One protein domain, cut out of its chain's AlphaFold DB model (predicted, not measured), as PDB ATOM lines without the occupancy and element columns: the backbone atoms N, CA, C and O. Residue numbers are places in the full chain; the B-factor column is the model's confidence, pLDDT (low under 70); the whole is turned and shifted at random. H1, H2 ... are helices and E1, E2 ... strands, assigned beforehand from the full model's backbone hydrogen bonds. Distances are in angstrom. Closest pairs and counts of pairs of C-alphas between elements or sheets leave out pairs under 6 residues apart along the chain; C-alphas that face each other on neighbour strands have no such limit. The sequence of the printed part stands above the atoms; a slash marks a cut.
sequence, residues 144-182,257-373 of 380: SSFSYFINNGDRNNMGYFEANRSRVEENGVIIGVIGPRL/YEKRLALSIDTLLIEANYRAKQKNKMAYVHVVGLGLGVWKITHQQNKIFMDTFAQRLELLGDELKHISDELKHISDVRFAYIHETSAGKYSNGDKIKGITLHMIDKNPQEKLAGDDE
ATOM      1  N   SER A 144     177.279 155.321 144.274       92.50
ATOM      2  CA  SER A 144     177.886 154.486 143.239       92.50
ATOM      3  C   SER A 144     179.221 155.046 142.751       92.50
ATOM      4  O   SER A 144     179.349 156.233 142.441       92.50
ATOM      5  N   SER A 145     180.240 154.194 142.631       91.31
ATOM      6  CA  SER A 145     181.597 154.615 142.253       91.31
ATOM      7  C   SER A 145     182.244 153.663 141.254       91.31
ATOM      8  O   SER A 145     182.116 152.448 141.378       91.31
ATOM      9  N   PHE A 146     182.965 154.208 140.270       91.62
ATOM     10  CA  PHE A 146     183.865 153.398 139.449       91.62
ATOM     11  C   PHE A 146     185.033 152.925 140.313       91.62
ATOM     12  O   PHE A 146     185.644 153.724 141.020       91.62
ATOM     13  N   SER A 147     185.321 151.630 140.265       91.81
ATOM     14  CA  SER A 147     186.286 150.975 141.145       91.81
ATOM     15  C   SER A 147     187.239 150.092 140.347       91.81
ATOM     16  O   SER A 147     186.812 149.363 139.450       91.81
ATOM     17  N   TYR A 148     188.521 150.146 140.711       93.38
ATOM     18  CA  TYR A 148     189.534 149.183 140.289       93.38
ATOM     19  C   TYR A 148     189.567 148.042 141.306       93.38
ATOM     20  O   TYR A 148     189.834 148.276 142.489       93.38
ATOM     21  N   PHE A 149     189.274 146.816 140.881       93.81
ATOM     22  CA  PHE A 149     189.193 145.690 141.807       93.81
ATOM     23  C   PHE A 149     190.564 145.061 142.009       93.81
ATOM     24  O   PHE A 149     191.214 144.609 141.071       93.81
ATOM     25  N   ILE A 150     191.018 145.009 143.257       95.25
ATOM     26  CA  ILE A 150     192.330 144.455 143.604       95.25
ATOM     27  C   ILE A 150     192.300 142.940 143.828       95.25
ATOM     28  O   ILE A 150     193.347 142.302 143.747       95.25
ATOM     29  N   ASN A 151     191.128 142.349 144.053       95.00
ATOM     30  CA  ASN A 151     190.927 140.914 144.244       95.00
ATOM     31  C   ASN A 151     189.554 140.486 143.711       95.00
ATOM     32  O   ASN A 151     188.882 141.261 143.046       95.00
ATOM     33  N   ASN A 152     189.163 139.236 143.942       92.62
ATOM     34  CA  ASN A 152     187.912 138.679 143.430       92.62
ATOM     35  C   ASN A 152     186.677 139.032 144.289       92.62
ATOM     36  O   ASN A 152     185.558 138.652 143.939       92.62
ATOM     37  N   GLY A 153     186.863 139.771 145.385       92.00
ATOM     38  CA  GLY A 153     185.802 140.200 146.286       92.00
ATOM     39  C   GLY A 153     185.287 139.114 147.231       92.00
ATOM     40  O   GLY A 153     184.187 139.260 147.759       92.00
ATOM     41  N   ASP A 154     186.053 138.041 147.462       91.38
ATOM     42  CA  ASP A 154     185.715 137.016 148.460       91.38
ATOM     43  C   ASP A 154     185.483 137.632 149.850       91.38
ATOM     44  O   ASP A 154     186.200 138.544 150.257       91.38
ATOM     45  N   ARG A 155     184.498 137.147 150.614       89.25
ATOM     46  CA  ARG A 155     184.137 137.742 151.920       89.25
ATOM     47  C   ARG A 155     185.281 137.726 152.943       89.25
ATOM     48  O   ARG A 155     185.270 138.538 153.864       89.25
ATOM     49  N   ASN A 156     186.265 136.850 152.762       91.38
ATOM     50  CA  ASN A 156     187.452 136.714 153.598       91.38
ATOM     51  C   ASN A 156     188.725 137.219 152.895       91.38
ATOM     52  O   ASN A 156     189.830 136.891 153.321       91.38
ATOM     53  N   ASN A 157     188.607 138.030 151.832       92.19
ATOM     54  CA  ASN A 157     189.769 138.531 151.093       92.19
ATOM     55  C   ASN A 157     190.661 139.484 151.915       92.19
ATOM     56  O   ASN A 157     191.816 139.687 151.551       92.19
ATOM     57  N   MET A 158     190.141 140.071 153.004       92.00
ATOM     58  CA  MET A 158     190.862 140.959 153.936       92.00
ATOM     59  C   MET A 158     191.608 142.136 153.272       92.00
ATOM     60  O   MET A 158     192.560 142.671 153.834       92.00
ATOM     61  N   GLY A 159     191.196 142.548 152.072       92.38
ATOM     62  CA  GLY A 159     191.867 143.580 151.283       92.38
ATOM     63  C   GLY A 159     193.188 143.135 150.647       92.38
ATOM     64  O   GLY A 159     193.923 143.982 150.143       92.38
ATOM     65  N   TYR A 160     193.513 141.838 150.645       95.50
ATOM     66  CA  TYR A 160     194.717 141.334 149.988       95.50
ATOM     67  C   TYR A 160     194.620 141.478 148.470       95.50
ATOM     68  O   TYR A 160     193.569 141.251 147.873       95.50
ATOM     69  N   PHE A 161     195.733 141.850 147.843       96.31
ATOM     70  CA  PHE A 161     195.840 141.974 146.394       96.31
ATOM     71  C   PHE A 161     195.992 140.593 145.742       96.31
ATOM     72  O   PHE A 161     196.858 139.812 146.133       96.31
ATOM     73  N   GLU A 162     195.188 140.305 144.718       95.69
ATOM     74  CA  GLU A 162     195.336 139.101 143.897       95.69
ATOM     75  C   GLU A 162     196.388 139.344 142.811       95.69
ATOM     76  O   GLU A 162     196.187 140.154 141.899       95.69
ATOM     77  N   ALA A 163     197.510 138.628 142.912       95.25
ATOM     78  CA  ALA A 163     198.619 138.725 141.970       95.25
ATOM     79  C   ALA A 163     198.250 138.160 140.592       95.25
ATOM     80  O   ALA A 163     198.647 138.718 139.566       95.25
ATOM     81  N   ASN A 164     197.463 137.081 140.546       94.75
ATOM     82  CA  ASN A 164     197.025 136.498 139.288       94.75
ATOM     83  C   ASN A 164     195.811 137.251 138.723       94.75
ATOM     84  O   ASN A 164     194.653 136.897 138.959       94.75
ATOM     85  N   ARG A 165     196.089 138.288 137.926       92.88
ATOM     86  CA  ARG A 165     195.074 139.202 137.377       92.88
ATOM     87  C   ARG A 165     194.066 138.553 136.426       92.88
ATOM     88  O   ARG A 165     193.014 139.139 136.204       92.88
ATOM     89  N   SER A 166     194.320 137.350 135.905       91.88
ATOM     90  CA  SER A 166     193.340 136.638 135.068       91.88
ATOM     91  C   SER A 166     192.123 136.135 135.851       91.88
ATOM     92  O   SER A 166     191.103 135.814 135.249       91.88
ATOM     93  N   ARG A 167     192.198 136.095 137.189       91.50
ATOM     94  CA  ARG A 167     191.108 135.648 138.072       91.50
ATOM     95  C   ARG A 167     190.124 136.757 138.442       91.50
ATOM     96  O   ARG A 167     189.086 136.467 139.034       91.50
ATOM     97  N   VAL A 168     190.450 138.009 138.130       93.00
ATOM     98  CA  VAL A 168     189.773 139.192 138.668       93.00
ATOM     99  C   VAL A 168     189.322 140.100 137.534       93.00
ATOM    100  O   VAL A 168     190.085 140.387 136.608       93.00
ATOM    101  N   GLU A 169     188.084 140.577 137.597       91.88
ATOM    102  CA  GLU A 169     187.677 141.698 136.762       91.88
ATOM    103  C   GLU A 169     188.428 142.949 137.175       91.88
ATOM    104  O   GLU A 169     188.488 143.292 138.339       91.88
ATOM    105  N   GLU A 170     189.018 143.656 136.221       90.38
ATOM    106  CA  GLU A 170     189.919 144.752 136.569       90.38
ATOM    107  C   GLU A 170     189.169 146.005 137.041       90.38
ATOM    108  O   GLU A 170     189.611 146.700 137.949       90.38
ATOM    109  N   ASN A 171     188.026 146.292 136.417       90.12
ATOM    110  CA  ASN A 171     187.264 147.512 136.649       90.12
ATOM    111  C   ASN A 171     185.765 147.213 136.658       90.12
ATOM    112  O   ASN A 171     185.268 146.503 135.778       90.12
ATOM    113  N   GLY A 172     185.044 147.845 137.578       91.62
ATOM    114  CA  GLY A 172     183.587 147.801 137.664       91.62
ATOM    115  C   GLY A 172     183.027 149.041 138.353       91.62
ATOM    116  O   GLY A 172     183.709 150.057 138.487       91.62
ATOM    117  N   VAL A 173     181.768 148.972 138.772       92.81
ATOM    118  CA  VAL A 173     181.112 150.029 139.553       92.81
ATOM    119  C   VAL A 173     180.606 149.387 140.825       92.81
ATOM    120  O   VAL A 173     179.916 148.404 140.707       92.81
ATOM    121  N   ILE A 174     180.890 149.908 142.012       93.19
ATOM    122  CA  ILE A 174     180.262 149.426 143.257       93.19
ATOM    123  C   ILE A 174     179.096 150.354 143.587       93.19
ATOM    124  O   ILE A 174     179.293 151.571 143.524       93.19
ATOM    125  N   ILE A 175     177.922 149.818 143.946       93.75
ATOM    126  CA  ILE A 175     176.747 150.612 144.331       93.75
ATOM    127  C   ILE A 175     176.388 150.303 145.790       93.75
ATOM    128  O   ILE A 175     175.761 149.314 146.122       93.75
ATOM    129  N   GLY A 176     176.734 151.193 146.713       92.44
ATOM    130  CA  GLY A 176     176.321 151.049 148.107       92.44
ATOM    131  C   GLY A 176     174.809 151.209 148.262       92.44
ATOM    132  O   GLY A 176     174.342 152.340 148.399       92.44
ATOM    133  N   VAL A 177     174.072 150.095 148.277       93.06
ATOM    134  CA  VAL A 177     172.625 150.023 148.535       93.06
ATOM    135  C   VAL A 177     172.370 149.380 149.898       93.06
ATOM    136  O   VAL A 177     173.019 148.406 150.278       93.06
ATOM    137  N   ILE A 178     171.412 149.917 150.654       92.75
ATOM    138  CA  ILE A 178     171.113 149.474 152.018       92.75
ATOM    139  C   ILE A 178     169.758 148.761 152.048       92.75
ATOM    140  O   ILE A 178     168.753 149.280 151.556       92.75
ATOM    141  N   GLY A 179     169.738 147.557 152.623       94.25
ATOM    142  CA  GLY A 179     168.518 146.786 152.870       94.25
ATOM    143  C   GLY A 179     167.864 147.092 154.226       94.25
ATOM    144  O   GLY A 179     168.459 147.789 155.048       94.25
ATOM    145  N   PRO A 180     166.659 146.555 154.483       95.62
ATOM    146  CA  PRO A 180     165.938 146.754 155.740       95.62
ATOM    147  C   PRO A 180     166.709 146.197 156.944       95.62
ATOM    148  O   PRO A 180     167.232 145.080 156.879       95.62
ATOM    149  N   ARG A 181     166.730 146.931 158.065       94.75
ATOM    150  CA  ARG A 181     167.297 146.457 159.337       94.75
ATOM    151  C   ARG A 181     166.192 146.151 160.346       94.75
ATOM    152  O   ARG A 181     165.546 147.065 160.847       94.75
ATOM    153  N   LEU A 182     166.021 144.868 160.688       95.25
ATOM    154  CA  LEU A 182     164.971 144.393 161.607       95.25
ATOM    155  C   LEU A 182     165.508 143.769 162.908       95.25
ATOM    156  O   LEU A 182     164.730 143.376 163.769       95.25
ATOM    157  N   TYR A 257     157.640 145.086 153.988       97.75
ATOM    158  CA  TYR A 257     159.004 144.662 153.695       97.75
ATOM    159  C   TYR A 257     159.310 144.717 152.188       97.75
ATOM    160  O   TYR A 257     160.341 145.265 151.794       97.75
ATOM    161  N   GLU A 258     158.392 144.237 151.345       96.56
ATOM    162  CA  GLU A 258     158.484 144.292 149.878       96.56
ATOM    163  C   GLU A 258     158.585 145.737 149.372       96.56
ATOM    164  O   GLU A 258     159.488 146.059 148.602       96.56
ATOM    165  N   LYS A 259     157.727 146.644 149.859       95.50
ATOM    166  CA  LYS A 259     157.762 148.074 149.504       95.50
ATOM    167  C   LYS A 259     159.103 148.723 149.840       95.50
ATOM    168  O   LYS A 259     159.642 149.488 149.041       95.50
ATOM    169  N   ARG A 260     159.669 148.418 151.010       95.62
ATOM    170  CA  ARG A 260     160.991 148.925 151.395       95.62
ATOM    171  C   ARG A 260     162.099 148.354 150.511       95.62
ATOM    172  O   ARG A 260     163.022 149.094 150.167       95.62
ATOM    173  N   LEU A 261     162.037 147.066 150.177       96.50
ATOM    174  CA  LEU A 261     162.998 146.417 149.288       96.50
ATOM    175  C   LEU A 261     162.934 146.975 147.868       96.50
ATOM    176  O   LEU A 261     163.985 147.216 147.277       96.50
ATOM    177  N   ALA A 262     161.729 147.227 147.353       94.38
ATOM    178  CA  ALA A 262     161.505 147.763 146.016       94.38
ATOM    179  C   ALA A 262     162.317 149.043 145.776       94.38
ATOM    180  O   ALA A 262     162.986 149.148 144.757       94.38
ATOM    181  N   LEU A 263     162.371 149.961 146.747       92.19
ATOM    182  CA  LEU A 263     163.181 151.183 146.643       92.19
ATOM    183  C   LEU A 263     164.674 150.895 146.410       92.19
ATOM    184  O   LEU A 263     165.306 151.507 145.548       92.19
ATOM    185  N   SER A 264     165.241 149.954 147.165       93.31
ATOM    186  CA  SER A 264     166.650 149.564 147.051       93.31
ATOM    187  C   SER A 264     166.931 148.840 145.730       93.31
ATOM    188  O   SER A 264     167.924 149.128 145.064       93.31
ATOM    189  N   ILE A 265     166.038 147.933 145.334       94.62
ATOM    190  CA  ILE A 265     166.149 147.142 144.102       94.62
ATOM    191  C   ILE A 265     166.033 148.044 142.870       94.62
ATOM    192  O   ILE A 265     166.880 147.987 141.982       94.62
ATOM    193  N   ASP A 266     165.038 148.926 142.839       91.75
ATOM    194  CA  ASP A 266     164.825 149.849 141.728       91.75
ATOM    195  C   ASP A 266     166.010 150.802 141.567       91.75
ATOM    196  O   ASP A 266     166.489 151.004 140.453       91.75
ATOM    197  N   THR A 267     166.534 151.339 142.677       90.50
ATOM    198  CA  THR A 267     167.731 152.196 142.655       90.50
ATOM    199  C   THR A 267     168.920 151.466 142.042       90.50
ATOM    200  O   THR A 267     169.589 152.013 141.164       90.50
ATOM    201  N   LEU A 268     169.166 150.225 142.476       93.44
ATOM    202  CA  LEU A 268     170.258 149.394 141.973       93.44
ATOM    203  C   LEU A 268     170.140 149.170 140.461       93.44
ATOM    204  O   LEU A 268     171.105 149.388 139.726       93.44
ATOM    205  N   LEU A 269     168.962 148.747 139.999       92.12
ATOM    206  CA  LEU A 269     168.722 148.408 138.598       92.12
ATOM    207  C   LEU A 269     168.799 149.643 137.696       92.12
ATOM    208  O   LEU A 269     169.456 149.607 136.656       92.12
ATOM    209  N   ILE A 270     168.186 150.755 138.105       90.50
ATOM    210  CA  ILE A 270     168.208 152.003 137.334       90.50
ATOM    211  C   ILE A 270     169.638 152.540 137.216       90.50
ATOM    212  O   ILE A 270     170.067 152.896 136.116       90.50
ATOM    213  N   GLU A 271     170.402 152.557 138.312       91.06
ATOM    214  CA  GLU A 271     171.786 153.040 138.298       91.06
ATOM    215  C   GLU A 271     172.707 152.123 137.482       91.06
ATOM    216  O   GLU A 271     173.505 152.606 136.674       91.06
ATOM    217  N   ALA A 272     172.583 150.799 137.625       91.62
ATOM    218  CA  ALA A 272     173.368 149.849 136.838       91.62
ATOM    219  C   ALA A 272     173.092 149.999 135.331       91.62
ATOM    220  O   ALA A 272     174.034 150.090 134.539       91.62
ATOM    221  N   ASN A 273     171.814 150.100 134.944       90.56
ATOM    222  CA  ASN A 273     171.399 150.339 133.562       90.56
ATOM    223  C   ASN A 273     171.970 151.659 133.025       90.56
ATOM    224  O   ASN A 273     172.557 151.691 131.942       90.56
ATOM    225  N   TYR A 274     171.859 152.742 133.801       89.06
ATOM    226  CA  TYR A 274     172.392 154.048 133.423       89.06
ATOM    227  C   TYR A 274     173.911 154.002 133.201       89.06
ATOM    228  O   TYR A 274     174.398 154.427 132.151       89.06
ATOM    229  N   ARG A 275     174.674 153.426 134.139       89.69
ATOM    230  CA  ARG A 275     176.139 153.296 134.035       89.69
ATOM    231  C   ARG A 275     176.565 152.463 132.831       89.69
ATOM    232  O   ARG A 275     177.525 152.826 132.149       89.69
ATOM    233  N   ALA A 276     175.852 151.376 132.555       89.56
ATOM    234  CA  ALA A 276     176.118 150.515 131.409       89.56
ATOM    235  C   ALA A 276     175.848 151.237 130.086       89.56
ATOM    236  O   ALA A 276     176.708 151.230 129.197       89.56
ATOM    237  N   LYS A 277     174.730 151.972 130.001       89.06
ATOM    238  CA  LYS A 277     174.404 152.838 128.862       89.06
ATOM    239  C   LYS A 277     175.508 153.862 128.592       89.06
ATOM    240  O   LYS A 277     175.975 153.962 127.461       89.06
ATOM    241  N   GLN A 278     175.986 154.571 129.620       88.81
ATOM    242  CA  GLN A 278     177.060 155.572 129.476       88.81
ATOM    243  C   GLN A 278     178.375 154.986 128.939       88.81
ATOM    244  O   GLN A 278     179.188 155.704 128.358       88.81
ATOM    245  N   LYS A 279     178.611 153.684 129.131       87.56
ATOM    246  CA  LYS A 279     179.803 152.986 128.633       87.56
ATOM    247  C   LYS A 279     179.554 152.188 127.353       87.56
ATOM    248  O   LYS A 279     180.492 151.546 126.887       87.56
ATOM    249  N   ASN A 280     178.344 152.241 126.792       87.94
ATOM    250  CA  ASN A 280     177.909 151.430 125.655       87.94
ATOM    251  C   ASN A 280     178.181 149.927 125.873       87.94
ATOM    252  O   ASN A 280     178.790 149.254 125.040       87.94
ATOM    253  N   LYS A 281     177.799 149.423 127.051       88.12
ATOM    254  CA  LYS A 281     177.970 148.025 127.468       88.12
ATOM    255  C   LYS A 281     176.688 147.469 128.071       88.12
ATOM    256  O   LYS A 281     175.735 148.204 128.313       88.12
ATOM    257  N   MET A 282     176.712 146.166 128.333       89.12
ATOM    258  CA  MET A 282     175.722 145.469 129.148       89.12
ATOM    259  C   MET A 282     176.244 145.299 130.579       89.12
ATOM    260  O   MET A 282     177.417 144.954 130.779       89.12
ATOM    261  N   ALA A 283     175.382 145.551 131.561       92.12
ATOM    262  CA  ALA A 283     175.629 145.307 132.974       92.12
ATOM    263  C   ALA A 283     175.443 143.828 133.315       92.12
ATOM    264  O   ALA A 283     174.465 143.199 132.902       92.12
ATOM    265  N   TYR A 284     176.357 143.335 134.146       94.50
ATOM    266  CA  TYR A 284     176.264 142.055 134.832       94.50
ATOM    267  C   TYR A 284     176.131 142.362 136.326       94.50
ATOM    268  O   TYR A 284     177.119 142.637 137.005       94.50
ATOM    269  N   VAL A 285     174.901 142.415 136.833       95.06
ATOM    270  CA  VAL A 285     174.636 142.905 138.193       95.06
ATOM    271  C   VAL A 285     174.852 141.773 139.192       95.06
ATOM    272  O   VAL A 285     174.249 140.710 139.053       95.06
ATOM    273  N   HIS A 286     175.698 141.984 140.203       94.81
ATOM    274  CA  HIS A 286     175.989 140.985 141.234       94.81
ATOM    275  C   HIS A 286     175.372 141.406 142.565       94.81
ATOM    276  O   HIS A 286     175.873 142.277 143.261       94.81
ATOM    277  N   VAL A 287     174.269 140.767 142.919       94.56
ATOM    278  CA  VAL A 287     173.463 141.101 144.084       94.56
ATOM    279  C   VAL A 287     173.804 140.164 145.232       94.56
ATOM    280  O   VAL A 287     173.620 138.945 145.155       94.56
ATOM    281  N   VAL A 288     174.230 140.759 146.341       89.75
ATOM    282  CA  VAL A 288     174.249 140.097 147.646       89.75
ATOM    283  C   VAL A 288     172.978 140.438 148.422       89.75
ATOM    284  O   VAL A 288     172.351 141.470 148.196       89.75
ATOM    285  N   GLY A 289     172.578 139.571 149.353       89.50
ATOM    286  CA  GLY A 289     171.358 139.780 150.134       89.50
ATOM    287  C   GLY A 289     171.345 141.112 150.897       89.50
ATOM    288  O   GLY A 289     172.054 141.264 151.895       89.50
ATOM    289  N   LEU A 290     170.496 142.053 150.470       92.12
ATOM    290  CA  LEU A 290     170.360 143.373 151.094       92.12
ATOM    291  C   LEU A 290     169.555 143.245 152.394       92.12
ATOM    292  O   LEU A 290     168.338 143.092 152.374       92.12
ATOM    293  N   GLY A 291     170.240 143.292 153.537       91.69
ATOM    294  CA  GLY A 291     169.607 143.104 154.851       91.69
ATOM    295  C   GLY A 291     169.259 141.648 155.194       91.69
ATOM    296  O   GLY A 291     168.580 141.397 156.184       91.69
ATOM    297  N   LEU A 292     169.763 140.671 154.429       94.00
ATOM    298  CA  LEU A 292     169.524 139.234 154.673       94.00
ATOM    299  C   LEU A 292     170.568 138.561 155.584       94.00
ATOM    300  O   LEU A 292     170.470 137.366 155.883       94.00
ATOM    301  N   GLY A 293     171.590 139.314 155.996       90.50
ATOM    302  CA  GLY A 293     172.619 138.865 156.934       90.50
ATOM    303  C   GLY A 293     172.126 138.914 158.380       90.50
ATOM    304  O   GLY A 293     171.061 138.405 158.709       90.50
ATOM    305  N   VAL A 294     172.884 139.586 159.246       88.12
ATOM    306  CA  VAL A 294     172.549 139.764 160.674       88.12
ATOM    307  C   VAL A 294     171.327 140.659 160.928       88.12
ATOM    308  O   VAL A 294     171.033 140.968 162.068       88.12
ATOM    309  N   TRP A 295     170.635 141.124 159.887       92.75
ATOM    310  CA  TRP A 295     169.497 142.046 159.994       92.75
ATOM    311  C   TRP A 295     168.128 141.379 159.853       92.75
ATOM    312  O   TRP A 295     167.111 142.049 160.045       92.75
ATOM    313  N   LYS A 296     168.093 140.086 159.521       94.06
ATOM    314  CA  LYS A 296     166.851 139.325 159.393       94.06
ATOM    315  C   LYS A 296     166.361 138.801 160.739       94.06
ATOM    316  O   LYS A 296     167.151 138.432 161.600       94.06
ATOM    317  N   ILE A 297     165.047 138.676 160.855       95.25
ATOM    318  CA  ILE A 297     164.340 138.088 161.998       95.25
ATOM    319  C   ILE A 297     163.562 136.820 161.621       95.25
ATOM    320  O   ILE A 297     163.069 136.117 162.497       95.25
ATOM    321  N   THR A 298     163.460 136.501 160.326       94.88
ATOM    322  CA  THR A 298     162.861 135.254 159.829       94.88
ATOM    323  C   THR A 298     163.566 134.763 158.566       94.88
ATOM    324  O   THR A 298     164.031 135.557 157.746       94.88
ATOM    325  N   HIS A 299     163.629 133.442 158.375       93.06
ATOM    326  CA  HIS A 299     164.190 132.831 157.164       93.06
ATOM    327  C   HIS A 299     163.389 133.181 155.903       93.06
ATOM    328  O   HIS A 299     163.965 133.265 154.824       93.06
ATOM    329  N   GLN A 300     162.089 133.466 156.044       95.00
ATOM    330  CA  GLN A 300     161.223 133.810 154.911       95.00
ATOM    331  C   GLN A 300     161.615 135.124 154.218       95.00
ATOM    332  O   GLN A 300     161.260 135.324 153.060       95.00
ATOM    333  N   GLN A 301     162.390 135.995 154.877       96.88
ATOM    334  CA  GLN A 301     162.906 137.220 154.258       96.88
ATOM    335  C   GLN A 301     163.745 136.947 153.007       96.88
ATOM    336  O   GLN A 301     163.737 137.779 152.104       96.88
ATOM    337  N   ASN A 302     164.438 135.805 152.938       96.81
ATOM    338  CA  ASN A 302     165.197 135.415 151.752       96.81
ATOM    339  C   ASN A 302     164.264 135.219 150.551       96.81
ATOM    340  O   ASN A 302     164.461 135.847 149.512       96.81
ATOM    341  N   LYS A 303     163.209 134.413 150.715       96.88
ATOM    342  CA  LYS A 303     162.223 134.174 149.660       96.88
ATOM    343  C   LYS A 303     161.487 135.448 149.255       96.88
ATOM    344  O   LYS A 303     161.391 135.730 148.068       96.88
ATOM    345  N   ILE A 304     161.038 136.254 150.226       97.50
ATOM    346  CA  ILE A 304     160.369 137.534 149.939       97.50
ATOM    347  C   ILE A 304     161.312 138.462 149.161       97.50
ATOM    348  O   ILE A 304     160.887 139.091 148.199       97.50
ATOM    349  N   PHE A 305     162.603 138.507 149.513       98.00
ATOM    350  CA  PHE A 305     163.598 139.286 148.776       98.00
ATOM    351  C   PHE A 305     163.721 138.843 147.316       98.00
ATOM    352  O   PHE A 305     163.633 139.685 146.422       98.00
ATOM    353  N   MET A 306     163.890 137.540 147.070       97.94
ATOM    354  CA  MET A 306     164.017 136.997 145.714       97.94
ATOM    355  C   MET A 306     162.755 137.267 144.887       97.94
ATOM    356  O   MET A 306     162.843 137.729 143.750       97.94
ATOM    357  N   ASP A 307     161.580 137.053 145.477       97.69
ATOM    358  CA  ASP A 307     160.287 137.265 144.821       97.69
ATOM    359  C   ASP A 307     160.061 138.740 144.491       97.69
ATOM    360  O   ASP A 307     159.689 139.063 143.363       97.69
ATOM    361  N   THR A 308     160.372 139.636 145.434       97.50
ATOM    362  CA  THR A 308     160.334 141.088 145.206       97.50
ATOM    363  C   THR A 308     161.238 141.464 144.037       97.50
ATOM    364  O   THR A 308     160.828 142.213 143.157       97.50
ATOM    365  N   PHE A 309     162.460 140.928 143.984       96.69
ATOM    366  CA  PHE A 309     163.413 141.249 142.924       96.69
ATOM    367  C   PHE A 309     162.903 140.824 141.541       96.69
ATOM    368  O   PHE A 309     162.963 141.613 140.598       96.69
ATOM    369  N   ALA A 310     162.342 139.614 141.425       96.12
ATOM    370  CA  ALA A 310     161.714 139.156 140.188       96.12
ATOM    371  C   ALA A 310     160.538 140.054 139.775       96.12
ATOM    372  O   ALA A 310     160.472 140.466 138.618       96.12
ATOM    373  N   GLN A 311     159.660 140.416 140.716       94.50
ATOM    374  CA  GLN A 311     158.546 141.331 140.451       94.50
ATOM    375  C   GLN A 311     159.036 142.703 139.972       94.50
ATOM    376  O   GLN A 311     158.490 143.252 139.017       94.50
ATOM    377  N   ARG A 312     160.089 143.265 140.585       92.81
ATOM    378  CA  ARG A 312     160.654 144.551 140.141       92.81
ATOM    379  C   ARG A 312     161.277 144.454 138.751       92.81
ATOM    380  O   ARG A 312     161.069 145.355 137.947       92.81
ATOM    381  N   LEU A 313     161.969 143.362 138.420       91.81
ATOM    382  CA  LEU A 313     162.474 143.134 137.060       91.81
ATOM    383  C   LEU A 313     161.340 143.039 136.023       91.81
ATOM    384  O   LEU A 313     161.478 143.581 134.926       91.81
ATOM    385  N   GLU A 314     160.219 142.391 136.360       89.88
ATOM    386  CA  GLU A 314     159.028 142.351 135.498       89.88
ATOM    387  C   GLU A 314     158.435 143.755 135.298       89.88
ATOM    388  O   GLU A 314     158.265 144.191 134.157       89.88
ATOM    389  N   LEU A 315     158.180 144.480 136.394       85.50
ATOM    390  CA  LEU A 315     157.519 145.789 136.389       85.50
ATOM    391  C   LEU A 315     158.362 146.881 135.727       85.50
ATOM    392  O   LEU A 315     157.866 147.599 134.863       85.50
ATOM    393  N   LEU A 316     159.647 146.999 136.074       77.94
ATOM    394  CA  LEU A 316     160.536 147.999 135.470       77.94
ATOM    395  C   LEU A 316     160.746 147.740 133.970       77.94
ATOM    396  O   LEU A 316     160.980 148.682 133.213       77.94
ATOM    397  N   GLY A 317     160.631 146.482 133.530       65.88
ATOM    398  CA  GLY A 317     160.636 146.129 132.113       65.88
ATOM    399  C   GLY A 317     159.373 146.567 131.359       65.88
ATOM    400  O   GLY A 317     159.453 146.839 130.162       65.88
ATOM    401  N   ASP A 318     158.225 146.661 132.036       65.81
ATOM    402  CA  ASP A 318     156.926 146.960 131.416       65.81
ATOM    403  C   ASP A 318     156.477 148.424 131.567       65.81
ATOM    404  O   ASP A 318     155.984 149.011 130.597       65.81
ATOM    405  N   GLU A 319     156.654 149.025 132.748       52.66
ATOM    406  CA  GLU A 319     156.021 150.293 133.151       52.66
ATOM    407  C   GLU A 319     156.910 151.534 132.977       52.66
ATOM    408  O   GLU A 319     156.398 152.641 132.810       52.66
ATOM    409  N   LEU A 320     158.241 151.394 132.936       51.12
ATOM    410  CA  LEU A 320     159.148 152.544 132.803       51.12
ATOM    411  C   LEU A 320     159.469 152.950 131.357       51.12
ATOM    412  O   LEU A 320     160.400 153.730 131.146       51.12
ATOM    413  N   LYS A 321     158.662 152.531 130.369       49.59
ATOM    414  CA  LYS A 321     158.797 152.919 128.944       49.59
ATOM    415  C   LYS A 321     158.909 154.433 128.708       49.59
ATOM    416  O   LYS A 321     159.375 154.854 127.653       49.59
ATOM    417  N   HIS A 322     158.475 155.244 129.674       49.09
ATOM    418  CA  HIS A 322     158.488 156.704 129.603       49.09
ATOM    419  C   HIS A 322     159.500 157.393 130.541       49.09
ATOM    420  O   HIS A 322     159.717 158.593 130.390       49.09
ATOM    421  N   ILE A 323     160.110 156.686 131.503       46.53
ATOM    422  CA  ILE A 323     160.906 157.296 132.597       46.53
ATOM    423  C   ILE A 323     162.365 156.820 132.595       46.53
ATOM    424  O   ILE A 323     163.259 157.567 132.996       46.53
ATOM    425  N   SER A 324     162.623 155.609 132.111       48.34
ATOM    426  CA  SER A 324     163.967 155.106 131.857       48.34
ATOM    427  C   SER A 324     164.061 154.734 130.389       48.34
ATOM    428  O   SER A 324     163.139 154.114 129.859       48.34
ATOM    429  N   ASP A 325     165.195 155.006 129.739       54.09
ATOM    430  CA  ASP A 325     165.627 154.067 128.708       54.09
ATOM    431  C   ASP A 325     165.501 152.685 129.342       54.09
ATOM    432  O   ASP A 325     166.068 152.486 130.418       54.09
ATOM    433  N   GLU A 326     164.654 151.826 128.772       64.19
ATOM    434  CA  GLU A 326     164.340 150.478 129.262       64.19
ATOM    435  C   GLU A 326     165.578 149.806 129.895       64.19
ATOM    436  O   GLU A 326     166.710 150.130 129.517       64.19
ATOM    437  N   LEU A 327     165.406 148.819 130.790       74.75
ATOM    438  CA  LEU A 327     166.513 148.007 131.348       74.75
ATOM    439  C   LEU A 327     167.288 147.172 130.282       74.75
ATOM    440  O   LEU A 327     167.865 146.133 130.576       74.75
ATOM    441  N   LYS A 328     167.325 147.648 129.033       85.31
ATOM    442  CA  LYS A 328     168.071 147.236 127.844       85.31
ATOM    443  C   LYS A 328     169.569 147.129 128.037       85.31
ATOM    444  O   LYS A 328     170.203 146.494 127.205       85.31
ATOM    445  N   HIS A 329     170.142 147.781 129.045       89.50
ATOM    446  CA  HIS A 329     171.577 147.723 129.305       89.50
ATOM    447  C   HIS A 329     171.918 146.826 130.492       89.50
ATOM    448  O   HIS A 329     173.045 146.872 130.975       89.50
ATOM    449  N   ILE A 330     170.989 145.980 130.943       91.88
ATOM    450  CA  ILE A 330     171.257 144.880 131.871       91.88
ATOM    451  C   ILE A 330     171.089 143.572 131.105       91.88
ATOM    452  O   ILE A 330     170.058 143.349 130.481       91.88
ATOM    453  N   SER A 331     172.105 142.711 131.118       92.62
ATOM    454  CA  SER A 331     172.010 141.383 130.495       92.62
ATOM    455  C   SER A 331     171.780 140.286 131.523       92.62
ATOM    456  O   SER A 331     171.132 139.285 131.219       92.62
ATOM    457  N   ASP A 332     172.303 140.474 132.736       94.19
ATOM    458  CA  ASP A 332     172.347 139.440 133.759       94.19
ATOM    459  C   ASP A 332     172.168 140.035 135.153       94.19
ATOM    460  O   ASP A 332     172.711 141.098 135.470       94.19
ATOM    461  N   VAL A 333     171.460 139.294 136.001       95.44
ATOM    462  CA  VAL A 333     171.414 139.514 137.446       95.44
ATOM    463  C   VAL A 333     171.822 138.217 138.124       95.44
ATOM    464  O   VAL A 333     171.195 137.174 137.936       95.44
ATOM    465  N   ARG A 334     172.878 138.281 138.928       94.81
ATOM    466  CA  ARG A 334     173.346 137.177 139.756       94.81
ATOM    467  C   ARG A 334     173.008 137.432 141.211       94.81
ATOM    468  O   ARG A 334     173.419 138.438 141.764       94.81
ATOM    469  N   PHE A 335     172.359 136.469 141.835       95.25
ATOM    470  CA  PHE A 335     172.151 136.388 143.268       95.25
ATOM    471  C   PHE A 335     173.212 135.469 143.868       95.25
ATOM    472  O   PHE A 335     173.331 134.309 143.469       95.25
ATOM    473  N   ALA A 336     173.991 135.995 144.810       91.56
ATOM    474  CA  ALA A 336     175.012 135.237 145.523       91.56
ATOM    475  C   ALA A 336     174.823 135.354 147.037       91.56
ATOM    476  O   ALA A 336     174.487 136.415 147.573       91.56
ATOM    477  N   TYR A 337     175.107 134.263 147.739       89.62
ATOM    478  CA  TYR A 337     174.943 134.087 149.180       89.62
ATOM    479  C   TYR A 337     173.494 134.245 149.653       89.62
ATOM    480  O   TYR A 337     173.238 134.656 150.787       89.62
ATOM    481  N   ILE A 338     172.544 133.935 148.772       91.62
ATOM    482  CA  ILE A 338     171.117 133.877 149.076       91.62
ATOM    483  C   ILE A 338     170.699 132.431 148.825       91.62
ATOM    484  O   ILE A 338     170.673 131.978 147.687       91.62
ATOM    485  N   HIS A 339     170.443 131.685 149.899       88.00
ATOM    486  CA  HIS A 339     170.120 130.257 149.834       88.00
ATOM    487  C   HIS A 339     168.662 130.026 149.408       88.00
ATOM    488  O   HIS A 339     167.868 129.495 150.177       88.00
ATOM    489  N   GLU A 340     168.319 130.462 148.199       94.19
ATOM    490  CA  GLU A 340     167.023 130.262 147.549       94.19
ATOM    491  C   GLU A 340     167.256 129.748 146.129       94.19
ATOM    492  O   GLU A 340     168.176 130.187 145.441       94.19
ATOM    493  N   THR A 341     166.424 128.810 145.682       93.38
ATOM    494  CA  THR A 341     166.544 128.194 144.351       93.38
ATOM    495  C   THR A 341     165.631 128.836 143.307       93.38
ATOM    496  O   THR A 341     165.702 128.471 142.133       93.38
ATOM    497  N   SER A 342     164.776 129.777 143.720       96.31
ATOM    498  CA  SER A 342     163.846 130.476 142.840       96.31
ATOM    499  C   SER A 342     163.557 131.913 143.283       96.31
ATOM    500  O   SER A 342     163.707 132.284 144.448       96.31
ATOM    501  N   ALA A 343     163.107 132.710 142.318       96.06
ATOM    502  CA  ALA A 343     162.605 134.069 142.466       96.06
ATOM    503  C   ALA A 343     161.234 134.137 141.777       96.06
ATOM    504  O   ALA A 343     161.123 134.146 140.552       96.06
ATOM    505  N   GLY A 344     160.164 134.097 142.562       93.50
ATOM    506  CA  GLY A 344     158.799 133.890 142.092       93.50
ATOM    507  C   GLY A 344     158.667 132.557 141.353       93.50
ATOM    508  O   GLY A 344     158.874 131.491 141.930       93.50
ATOM    509  N   LYS A 345     158.325 132.639 140.064       96.00
ATOM    510  CA  LYS A 345     158.214 131.496 139.140       96.00
ATOM    511  C   LYS A 345     159.515 131.172 138.391       96.00
ATOM    512  O   LYS A 345     159.521 130.237 137.600       96.00
ATOM    513  N   TYR A 346     160.573 131.956 138.598       97.75
ATOM    514  CA  TYR A 346     161.823 131.861 137.850       97.75
ATOM    515  C   TYR A 346     162.889 131.102 138.639       97.75
ATOM    516  O   TYR A 346     163.029 131.290 139.847       97.75
ATOM    517  N   SER A 347     163.659 130.278 137.942       97.31
ATOM    518  CA  SER A 347     164.791 129.499 138.447       97.31
ATOM    519  C   SER A 347     166.112 129.994 137.845       97.31
ATOM    520  O   SER A 347     166.144 130.877 136.986       97.31
ATOM    521  N   ASN A 348     167.232 129.427 138.290       96.69
ATOM    522  CA  ASN A 348     168.541 129.709 137.699       96.69
ATOM    523  C   ASN A 348     168.558 129.427 136.181       96.69
ATOM    524  O   ASN A 348     168.241 128.318 135.757       96.69
ATOM    525  N   GLY A 349     169.012 130.399 135.392       95.81
ATOM    526  CA  GLY A 349     169.080 130.338 133.930       95.81
ATOM    527  C   GLY A 349     167.839 130.883 133.219       95.81
ATOM    528  O   GLY A 349     167.908 131.160 132.019       95.81
ATOM    529  N   ASP A 350     166.731 131.092 133.936       97.31
ATOM    530  CA  ASP A 350     165.539 131.707 133.358       97.31
ATOM    531  C   ASP A 350     165.778 133.181 133.015       97.31
ATOM    532  O   ASP A 350     166.697 133.835 133.517       97.31
ATOM    533  N   LYS A 351     164.914 133.715 132.145       95.00
ATOM    534  CA  LYS A 351     164.986 135.102 131.688       95.00
ATOM    535  C   LYS A 351     163.746 135.892 132.074       95.00
ATOM    536  O   LYS A 351     162.628 135.486 131.767       95.00
ATOM    537  N   ILE A 352     163.960 137.079 132.634       92.56
ATOM    538  CA  ILE A 352     162.922 138.091 132.844       92.56
ATOM    539  C   ILE A 352     163.191 139.229 131.869       92.56
ATOM    540  O   ILE A 352     164.208 139.906 131.971       92.56
ATOM    541  N   LYS A 353     162.305 139.424 130.884       88.19
ATOM    542  CA  LYS A 353     162.418 140.517 129.894       88.19
ATOM    543  C   LYS A 353     163.789 140.573 129.188       88.19
ATOM    544  O   LYS A 353     164.296 141.641 128.874       88.19
ATOM    545  N   GLY A 354     164.389 139.409 128.934       88.75
ATOM    546  CA  GLY A 354     165.706 139.283 128.297       88.75
ATOM    547  C   GLY A 354     166.902 139.296 129.257       88.75
ATOM    548  O   GLY A 354     167.997 138.948 128.824       88.75
ATOM    549  N   ILE A 355     166.695 139.606 130.540       92.69
ATOM    550  CA  ILE A 355     167.718 139.562 131.592       92.69
ATOM    551  C   ILE A 355     167.816 138.138 132.134       92.69
ATOM    552  O   ILE A 355     166.817 137.590 132.599       92.69
ATOM    553  N   THR A 356     169.006 137.546 132.090       95.25
ATOM    554  CA  THR A 356     169.253 136.184 132.587       95.25
ATOM    555  C   THR A 356     169.485 136.194 134.095       95.25
ATOM    556  O   THR A 356     170.265 137.003 134.603       95.25
ATOM    557  N   LEU A 357     168.826 135.290 134.819       96.38
ATOM    558  CA  LEU A 357     169.003 135.140 136.259       96.38
ATOM    559  C   LEU A 357     170.037 134.064 136.582       96.38
ATOM    560  O   LEU A 357     169.967 132.950 136.068       96.38
ATOM    561  N   HIS A 358     170.938 134.362 137.514       95.19
ATOM    562  CA  HIS A 358     171.883 133.395 138.070       95.19
ATOM    563  C   HIS A 358     171.660 133.282 139.579       95.19
ATOM    564  O   HIS A 358     171.714 134.288 140.274       95.19
ATOM    565  N   MET A 359     171.437 132.081 140.105       94.69
ATOM    566  CA  MET A 359     171.238 131.811 141.543       94.69
ATOM    567  C   MET A 359     172.312 130.839 142.030       94.69
ATOM    568  O   MET A 359     172.035 129.742 142.508       94.69
ATOM    569  N   ILE A 360     173.567 131.209 141.781       89.31
ATOM    570  CA  ILE A 360     174.743 130.390 142.066       89.31
ATOM    571  C   ILE A 360     175.789 131.292 142.707       89.31
ATOM    572  O   ILE A 360     176.138 132.343 142.151       89.31
ATOM    573  N   ASP A 361     176.319 130.836 143.839       90.19
ATOM    574  CA  ASP A 361     177.370 131.529 144.571       90.19
ATOM    575  C   ASP A 361     178.617 131.712 143.703       90.19
ATOM    576  O   ASP A 361     179.156 130.773 143.116       90.19
ATOM    577  N   LYS A 362     179.065 132.963 143.624       88.81
ATOM    578  CA  LYS A 362     180.291 133.383 142.948       88.81
ATOM    579  C   LYS A 362     180.786 134.653 143.620       88.81
ATOM    580  O   LYS A 362     179.956 135.482 144.011       88.81
ATOM    581  N   ASN A 363     182.098 134.851 143.722       91.75
ATOM    582  CA  ASN A 363     182.598 136.119 144.241       91.75
ATOM    583  C   ASN A 363     182.354 137.249 143.209       91.75
ATOM    584  O   ASN A 363     182.418 137.021 141.998       91.75
ATOM    585  N   PRO A 364     182.041 138.472 143.663       89.62
ATOM    586  CA  PRO A 364     181.527 139.564 142.825       89.62
ATOM    587  C   PRO A 364     182.503 140.112 141.781       89.62
ATOM    588  O   PRO A 364     182.085 140.659 140.760       89.62
ATOM    589  N   GLN A 365     183.804 140.000 142.041       91.94
ATOM    590  CA  GLN A 365     184.857 140.577 141.204       91.94
ATOM    591  C   GLN A 365     185.660 139.477 140.501       91.94
ATOM    592  O   GLN A 365     186.706 139.750 139.920       91.94
ATOM    593  N   GLU A 366     185.198 138.225 140.546       91.12
ATOM    594  CA  GLU A 366     185.763 137.162 139.719       91.12
ATOM    595  C   GLU A 366     185.630 137.485 138.234       91.12
ATOM    596  O   GLU A 366     184.614 138.026 137.789       91.12
ATOM    597  N   LYS A 367     186.644 137.081 137.465       90.25
ATOM    598  CA  LYS A 367     186.670 137.236 136.012       90.25
ATOM    599  C   LYS A 367     185.401 136.662 135.369       90.25
ATOM    600  O   LYS A 367     184.952 135.554 135.704       90.25
ATOM    601  N   LEU A 368     184.819 137.421 134.446       86.88
ATOM    602  CA  LEU A 368     183.764 136.929 133.565       86.88
ATOM    603  C   LEU A 368     184.408 136.194 132.384       86.88
ATOM    604  O   LEU A 368     185.433 136.628 131.862       86.88
ATOM    605  N   ALA A 369     183.829 135.062 131.994       83.94
ATOM    606  CA  ALA A 369     184.367 134.173 130.967       83.94
ATOM    607  C   ALA A 369     183.240 133.650 130.069       83.94
ATOM    608  O   ALA A 369     182.074 133.665 130.467       83.94
ATOM    609  N   GLY A 370     183.594 133.155 128.880       84.06
ATOM    610  CA  GLY A 370     182.623 132.631 127.917       84.06
ATOM    611  C   GLY A 370     181.661 133.719 127.442       84.06
ATOM    612  O   GLY A 370     182.085 134.838 127.166       84.06
ATOM    613  N   ASP A 371     180.365 133.412 127.407       76.62
ATOM    614  CA  ASP A 371     179.314 134.334 126.940       76.62
ATOM    615  C   ASP A 371     179.164 135.600 127.805       76.62
ATOM    616  O   ASP A 371     178.503 136.562 127.402       76.62
ATOM    617  N   ASP A 372     179.774 135.616 128.995       79.56
ATOM    618  CA  ASP A 372     179.793 136.773 129.888       79.56
ATOM    619  C   ASP A 372     181.012 137.686 129.677       79.56
ATOM    620  O   ASP A 372     181.073 138.782 130.245       79.56
ATOM    621  N   GLU A 373     181.992 137.266 128.872       79.25
ATOM    622  CA  GLU A 373     183.212 138.030 128.637       79.25
ATOM    623  C   GLU A 373     182.899 139.405 128.019       79.25
ATOM    624  O   GLU A 373     182.124 139.554 127.076       79.25
TER     625      GLU A 373
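Overview. This is residues 144 to 182 and 257 to 373 of the 380 residues of an uncharacterized protein of Tribolium castaneum (UniProt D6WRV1). A small parallel sheet of three strands, E3, E4 and E5, has the long helix H1 over one face, running along E3, while a second helix, H2, packs on the first part of H1 at a steep tilt and only grazes the sheet. A separate two-stranded hairpin, E1 and E2, lies near H1 and E3, and its long loop, residues 149 to 170, reaches away to the end of the model opposite H2. The printed part has 156 residues, with five named strands and two named helices in the order E1 E2 H1 E3 H2 E4 E5; the class is mixed, helices and strands, with 70 residues, under half, in named elements. The whole is compact and rounded, with a radius of gyration of the C-alphas of 15.4 A and spans of 42 by 38 by 27 A.

Along the chain. E1, residues 144 to 148, begins at C-alpha 144 at (177.886, 154.486, 143.239), and E2 is residues 171 to 176. H1, residues 257 to 278, measures 32.1 A from first to last C-alpha and begins at (159.004, 144.662, 153.695). E3 is residues 283 to 288. H2, residues 300 to 319, measures 27.8 A. E4, residues 330 to 336, measures 17.1 A, and E5, residues 355 to 358, ends at C-alpha 358 at (171.883, 133.395, 138.070).

Arrangement. The sheet runs E3, E4, E5, parallel, with E3 and E5 as edge strands. N 287 and O 334 are 2.7 A apart, and N 335 and O 358 are 2.8 A apart, both within hydrogen-bond range. E3, H2 and E4 form a strand-helix-strand unit, two parallel neighbour strands with a helix between them in the chain, and its crossover is right-handed. H1 is on the sheet at a height over the sheet of 10.5 A, over E3 and along the strands at 26 degrees on the local plane; H1 and the sheet E3 E4 E5 form two layers, a helix on one face of a sheet. The closest C-alphas of H1 and E3 are those of Ala 276 and Ala 283, 5.5 A apart. H1 touches H2 with residues 258 to 266 alone, at a steep tilt of 50 degrees, the same way; the closest C-alphas are those of Glu 258 and Thr 308, 6.0 A apart. E1 and E2 form an antiparallel hairpin, with N 145 and O 174 within hydrogen-bond range at 2.9 A. E2 and E3 are near each other; E1 and H2 are apart. Every O i to N i+4 pair is within hydrogen-bond range in H2, and 16 of 18 in H1.

Size, cuts and confidence. The C-alphas farthest apart are those of Ala 163 and His 322, at 45.7 A. Residues 183 to 256 are not printed, and C-alphas 182 and 257 are 9.9 A apart across the cut. The links E1 to E2, E3 to H2 and E4 to E5 are long. The mean pLDDT of the printed part is 89.9; residues 317 to 326, of which 317 to 319 belong to H2, are under 70.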